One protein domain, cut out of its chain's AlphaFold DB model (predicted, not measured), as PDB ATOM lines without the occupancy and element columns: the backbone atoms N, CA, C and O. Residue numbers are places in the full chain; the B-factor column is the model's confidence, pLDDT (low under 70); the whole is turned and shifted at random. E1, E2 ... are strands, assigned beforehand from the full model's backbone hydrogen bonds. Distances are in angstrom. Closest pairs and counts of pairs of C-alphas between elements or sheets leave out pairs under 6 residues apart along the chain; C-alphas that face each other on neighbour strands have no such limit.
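Overview. This is residues 21 to 71 of the 139 residues of an uncharacterized protein of Blastocatellia bacterium (UniProt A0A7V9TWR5). This domain has little regular structure: a bent two-stranded hairpin, E1 and E2, and a tiny hairpin, E3 and E4, lie in one body, from which residues 47 to 60 stick out as a long loop. The 51 printed residues hold no named helix and four strands, E1 to E4, in two antiparallel sheets, all strand with 19 residues in named elements. It is only just loose, close to extended, with a radius of gyration of the C-alphas of 14.7 A, spanning 47 by 23 by 11 A.

Along the chain. Find C-alpha 28 at (27.559, 80.395, 151.340); E2 runs 17.9 A to residue 35, bending by 83 degrees at residue 31. E1 is residues 21 to 25, 12.4 A; E3 is 41 to 43; E4, 68 to 70, ends at (28.283, 65.230, 144.800).

Arrangement. In hairpin E1 and E2, look for N 23 and O 32, 2.8 A apart. In hairpin E3 and E4, find N 42 and O 69, 2.8 A. E1 and E3 are apart.

Size, cuts and confidence. The printed part has no cut. The link from E3 to E4 is long, 24 residues; pLDDT is under 70 at residues 27 and 45 to 67.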
ATOM      1  N   HIS A  21      18.477  70.821 157.026       94.44
ATOM      2  CA  HIS A  21      19.764  71.490 156.839       94.44
ATOM      3  C   HIS A  21      19.574  72.928 156.353       94.44
ATOM      4  O   HIS A  21      18.597  73.225 155.678       94.44
ATOM      5  N   PHE A  22      20.515  73.817 156.668       92.56
ATOM      6  CA  PHE A  22      20.541  75.149 156.065       92.56
ATOM      7  C   PHE A  22      20.915  75.055 154.585       92.56
ATOM      8  O   PHE A  22      21.856  74.330 154.228       92.56
ATOM      9  N   ARG A  23      20.197  75.784 153.729       89.50
ATOM     10  CA  ARG A  23      20.481  75.866 152.300       89.50
ATOM     11  C   ARG A  23      21.838  76.522 152.083       89.50
ATOM     12  O   ARG A  23      22.180  77.524 152.713       89.50
ATOM     13  N   PHE A  24      22.596  75.949 151.159       83.94
ATOM     14  CA  PHE A  24      23.867  76.493 150.706       83.94
ATOM     15  C   PHE A  24      23.648  77.180 149.355       83.94
ATOM     16  O   PHE A  24      23.238  76.516 148.406       83.94
ATOM     17  N   ALA A  25      23.870  78.489 149.283       79.06
ATOM     18  CA  ALA A  25      23.792  79.308 148.074       79.06
ATOM     19  C   ALA A  25      25.203  79.684 147.580       79.06
ATOM     20  O   ALA A  25      26.196  79.315 148.205       79.06
ATOM     21  N   ASP A  26      25.297  80.429 146.476       70.94
ATOM     22  CA  ASP A  26      26.576  80.851 145.871       70.94
ATOM     23  C   ASP A  26      27.444  81.727 146.779       70.94
ATOM     24  O   ASP A  26      28.663  81.794 146.624       70.94
ATOM     25  N   GLU A  27      26.810  82.395 147.739       69.44
ATOM     26  CA  GLU A  27      27.473  83.247 148.725       69.44
ATOM     27  C   GLU A  27      27.720  82.521 150.062       69.44
ATOM     28  O   GLU A  27      28.269  83.106 150.995       69.44
ATOM     29  N   GLY A  28      27.352  81.235 150.161       74.88
ATOM     30  CA  GLY A  28      27.559  80.395 151.340       74.88
ATOM     31  C   GLY A  28      26.272  79.930 152.026       74.88
ATOM     32  O   GLY A  28      25.228  79.742 151.403       74.88
ATOM     33  N   ILE A  29      26.359  79.670 153.335       83.19
ATOM     34  CA  ILE A  29      25.222  79.198 154.139       83.19
ATOM     35  C   ILE A  29      24.201  80.327 154.298       83.19
ATOM     36  O   ILE A  29      24.550  81.442 154.676       83.19
ATOM     37  N   THR A  30      22.938  79.998 154.059       87.56
ATOM     38  CA  THR A  30      21.788  80.884 154.274       87.56
ATOM     39  C   THR A  30      21.061  80.535 155.578       87.56
ATOM     40  O   THR A  30      21.341  79.512 156.205       87.56
ATOM     41  N   ASP A  31      20.124  81.378 155.997       88.94
ATOM     42  CA  ASP A  31      19.190  81.123 157.100       88.94
ATOM     43  C   ASP A  31      17.973  80.274 156.677       88.94
ATOM     44  O   ASP A  31      17.219  79.805 157.530       88.94
ATOM     45  N   GLU A  32      17.807  80.013 155.376       90.88
ATOM     46  CA  GLU A  32      16.763  79.139 154.838       90.88
ATOM     47  C   GLU A  32      17.016  77.682 155.255       90.88
ATOM     48  O   GLU A  32      18.067  77.101 154.968       90.88
ATOM     49  N   ILE A  33      16.038  77.063 155.920       94.00
ATOM     50  CA  ILE A  33      16.086  75.654 156.326       94.00
ATOM     51  C   ILE A  33      15.332  74.814 155.295       94.00
ATOM     52  O   ILE A  33      14.152  75.039 155.046       94.00
ATOM     53  N   LEU A  34      16.007  73.806 154.751       95.00
ATOM     54  CA  LEU A  34      15.430  72.808 153.859       95.00
ATOM     55  C   LEU A  34      15.184  71.491 154.592       95.00
ATOM     56  O   LEU A  34      15.952  71.099 155.481       95.00
ATOM     57  N   ASP A  35      14.139  70.787 154.161       96.69
ATOM     58  CA  ASP A  35      13.823  69.442 154.624       96.69
ATOM     59  C   ASP A  35      14.740  68.387 153.995       96.69
ATOM     60  O   ASP A  35      15.248  68.508 152.878       96.69
ATOM     61  N   GLY A  36      14.938  67.307 154.739       94.00
ATOM     62  CA  GLY A  36      15.815  66.203 154.400       94.00
ATOM     63  C   GLY A  36      17.254  66.376 154.882       94.00
ATOM     64  O   GLY A  36      17.736  67.446 155.273       94.00
ATOM     65  N   ARG A  37      17.972  65.254 154.845       94.00
ATOM     66  CA  ARG A  37      19.402  65.204 155.123       94.00
ATOM     67  C   ARG A  37      20.179  65.839 153.973       94.00
ATOM     68  O   ARG A  37      19.977  65.475 152.819       94.00
ATOM     69  N   ARG A  38      21.145  66.701 154.300       93.44
ATOM     70  CA  ARG A  38      22.035  67.308 153.302       93.44
ATOM     71  C   ARG A  38      22.783  66.245 152.488       93.44
ATOM     72  O   ARG A  38      23.478  65.395 153.063       93.44
ATOM     73  N   THR A  39      22.696  66.348 151.163       92.88
ATOM     74  CA  THR A  39      23.479  65.545 150.216       92.88
ATOM     75  C   THR A  39      24.974  65.714 150.487       92.88
ATOM     76  O   THR A  39      25.450  66.812 150.778       92.88
ATOM     77  N   SER A  40      25.732  64.615 150.450       92.12
ATOM     78  CA  SER A  40      27.185  64.681 150.599       92.12
ATOM     79  C   SER A  40      27.811  65.236 149.326       92.12
ATOM     80  O   SER A  40      27.589  64.684 148.248       92.12
ATOM     81  N   SER A  41      28.645  66.262 149.454       90.00
ATOM     82  CA  SER A  41      29.377  66.888 148.353       90.00
ATOM     83  C   SER A  41      30.778  67.326 148.788       90.00
ATOM     84  O   SER A  41      31.066  67.402 149.986       90.00
ATOM     85  N   TYR A  42      31.675  67.527 147.825       82.12
ATOM     86  CA  TYR A  42      33.033  68.029 148.018       82.12
ATOM     87  C   TYR A  42      33.297  69.206 147.082       82.12
ATOM     88  O   TYR A  42      32.637  69.365 146.056       82.12
ATOM     89  N   PHE A  43      34.270  70.034 147.451       76.56
ATOM     90  CA  PHE A  43      34.692  71.160 146.628       76.56
ATOM     91  C   PHE A  43      35.790  70.718 145.667       76.56
ATOM     92  O   PHE A  43      36.780  70.124 146.103       76.56
ATOM     93  N   VAL A  44      35.638  71.029 144.381       71.00
ATOM     94  CA  VAL A  44      36.684  70.805 143.376       71.00
ATOM     95  C   VAL A  44      37.571  72.054 143.305       71.00
ATOM     96  O   VAL A  44      37.123  73.099 142.828       71.00
ATOM     97  N   PRO A  45      38.832  72.005 143.770       60.88
ATOM     98  CA  PRO A  45      39.739  73.131 143.612       60.88
ATOM     99  C   PRO A  45      40.189  73.231 142.151       60.88
ATOM    100  O   PRO A  45      40.874  72.349 141.635       60.88
ATOM    101  N   ILE A  46      39.856  74.333 141.478       57.28
ATOM    102  CA  ILE A  46      40.416  74.635 140.158       57.28
ATOM    103  C   ILE A  46      41.839  75.165 140.355       57.28
ATOM    104  O   ILE A  46      42.074  76.113 141.110       57.28
ATOM    105  N   ALA A  47      42.810  74.570 139.661       54.12
ATOM    106  CA  ALA A  47      44.178  75.070 139.655       54.12
ATOM    107  C   ALA A  47      44.209  76.498 139.076       54.12
ATOM    108  O   ALA A  47      43.928  76.703 137.894       54.12
ATOM    109  N   LYS A  48      44.573  77.500 139.893       54.09
ATOM    110  CA  LYS A  48      44.801  78.870 139.406       54.09
ATOM    111  C   LYS A  48      45.895  78.827 138.330       54.09
ATOM    112  O   LYS A  48      46.984  78.303 138.571       54.09
ATOM    113  N   SER A  49      45.632  79.388 137.147       52.94
ATOM    114  CA  SER A  49      46.652  79.514 136.099       52.94
ATOM    115  C   SER A  49      47.873  80.251 136.669       52.94
ATOM    116  O   SER A  49      47.715  81.356 137.192       52.94
ATOM    117  N   LYS A  50      49.080  79.673 136.574       48.97
ATOM    118  CA  LYS A  50      50.340  80.334 136.967       48.97
ATOM    119  C   LYS A  50      50.588  81.558 136.074       48.97
ATOM    120  O   LYS A  50      51.345  81.481 135.112       48.97
ATOM    121  N   LYS A  51      49.986  82.705 136.385       50.66
ATOM    122  CA  LYS A  51      50.438  83.992 135.849       50.66
ATOM    123  C   LYS A  51      51.463  84.582 136.813       50.66
ATOM    124  O   LYS A  51      51.160  84.872 137.965       50.66
ATOM    125  N   ARG A  52      52.704  84.704 136.327       47.34
ATOM    126  CA  ARG A  52      53.801  85.437 136.974       47.34
ATOM    127  C   ARG A  52      53.391  86.905 137.114       47.34
ATOM    128  O   ARG A  52      53.236  87.589 136.111       47.34
ATOM    129  N   GLY A  53      53.242  87.379 138.344       46.72
ATOM    130  CA  GLY A  53      53.035  88.791 138.649       46.72
ATOM    131  C   GLY A  53      52.641  88.946 140.108       46.72
ATOM    132  O   GLY A  53      51.620  88.411 140.524       46.72
ATOM    133  N   ALA A  54      53.483  89.618 140.890       51.91
ATOM    134  CA  ALA A  54      53.306  89.825 142.321       51.91
ATOM    135  C   ALA A  54      52.014  90.608 142.616       51.91
ATOM    136  O   ALA A  54      52.002  91.833 142.638       51.91
ATOM    137  N   LYS A  55      50.920  89.887 142.859       48.66
ATOM    138  CA  LYS A  55      49.783  90.369 143.635       48.66
ATOM    139  C   LYS A  55      49.404  89.275 144.618       48.66
ATOM    140  O   LYS A  55      49.242  88.115 144.247       48.66
ATOM    141  N   GLN A  56      49.381  89.688 145.878       44.88
ATOM    142  CA  GLN A  56      48.980  88.955 147.067       44.88
ATOM    143  C   GLN A  56      47.892  87.926 146.754       44.88
ATOM    144  O   GLN A  56      46.878  88.261 146.147       44.88
ATOM    145  N   LEU A  57      48.139  86.677 147.158       47.34
ATOM    146  CA  LEU A  57      47.182  85.578 147.126       47.34
ATOM    147  C   LEU A  57      45.953  85.977 147.954       47.34
ATOM    148  O   LEU A  57      45.869  85.679 149.142       47.34
ATOM    149  N   GLN A  58      45.002  86.676 147.336       43.59
ATOM    150  CA  GLN A  58      43.638  86.696 147.826       43.59
ATOM    151  C   GLN A  58      43.152  85.249 147.741       43.59
ATOM    152  O   GLN A  58      43.063  84.637 146.666       43.59
ATOM    153  N   PHE A  59      42.940  84.662 148.917       42.59
ATOM    154  CA  PHE A  59      42.042  83.535 149.059       42.59
ATOM    155  C   PHE A  59      40.664  84.059 148.658       42.59
ATOM    156  O   PHE A  59      39.956  84.622 149.490       42.59
ATOM    157  N   ASP A  60      40.328  83.939 147.372       46.66
ATOM    158  CA  ASP A  60      38.955  84.102 146.905       46.66
ATOM    159  C   ASP A  60      38.129  83.038 147.611       46.66
ATOM    160  O   ASP A  60      38.053  81.879 147.201       46.66
ATOM    161  N   THR A  61      37.542  83.458 148.722       47.34
ATOM    162  CA  THR A  61      36.452  82.810 149.438       47.34
ATOM    163  C   THR A  61      35.180  83.003 148.617       47.34
ATOM    164  O   THR A  61      34.167  83.491 149.093       47.34
ATOM    165  N   GLU A  62      35.249  82.653 147.338       52.31
ATOM    166  CA  GLU A  62      34.095  82.565 146.459       52.31
ATOM    167  C   GLU A  62      33.597  81.126 146.568       52.31
ATOM    168  O   GLU A  62      34.073  80.212 145.887       52.31
ATOM    169  N   TRP A  63      32.711  80.910 147.535       56.25
ATOM    170  CA  TRP A  63      32.076  79.629 147.825       56.25
ATOM    171  C   TRP A  63      30.917  79.386 146.846       56.25
ATOM    172  O   TRP A  63      29.795  79.147 147.270       56.25
ATOM    173  N   THR A  64      31.170  79.475 145.538       56.91
ATOM    174  CA  THR A  64      30.110  79.374 144.525       56.91
ATOM    175  C   THR A  64      29.600  77.936 144.374       56.91
ATOM    176  O   THR A  64      30.393  76.988 144.454       56.91
ATOM    177  N   GLN A  65      28.289  77.748 144.146       56.53
ATOM    178  CA  GLN A  65      27.688  76.412 143.971       56.53
ATOM    179  C   GLN A  65      28.320  75.648 142.804       56.53
ATOM    180  O   GLN A  65      28.448  74.426 142.875       56.53
ATOM    181  N   ASP A  66      28.811  76.365 141.791       57.69
ATOM    182  CA  ASP A  66      29.520  75.815 140.629       57.69
ATOM    183  C   ASP A  66      30.775  74.990 140.983       57.69
ATOM    184  O   ASP A  66      31.328  74.298 140.131       57.69
ATOM    185  N   ARG A  67      31.256  75.058 142.234       67.69
ATOM    186  CA  ARG A  67      32.439  74.326 142.719       67.69
ATOM    187  C   ARG A  67      32.090  73.061 143.510       67.69
ATOM    188  O   ARG A  67      32.999  72.440 144.065       67.69
ATOM    189  N   ILE A  68      30.808  72.697 143.604       74.50
ATOM    190  CA  ILE A  68      30.306  71.605 144.443       74.50
ATOM    191  C   ILE A  68      30.004  70.374 143.582       74.50
ATOM    192  O   ILE A  68      29.083  70.383 142.772       74.50
ATOM    193  N   GLU A  69      30.726  69.279 143.818       82.81
ATOM    194  CA  GLU A  69      30.411  67.976 143.227       82.81
ATOM    195  C   GLU A  69      29.872  67.006 144.275       82.81
ATOM    196  O   GLU A  69      30.362  66.919 145.402       82.81
ATOM    197  N   GLU A  70      28.846  66.238 143.910       88.50
ATOM    198  CA  GLU A  70      28.283  65.230 144.800       88.50
ATOM    199  C   GLU A  70      29.233  64.047 145.011       88.50
ATOM    200  O   GLU A  70      29.746  63.436 144.071       88.50
ATOM    201  N   ASN A  71      29.355  63.616 146.267       91.19
ATOM    202  CA  ASN A  71      29.976  62.344 146.610       91.19
ATOM    203  C   ASN A  71      29.009  61.194 146.286       91.19
ATOM    204  O   ASN A  71      28.396  60.624 147.194       91.19
TER     205      ASN A  71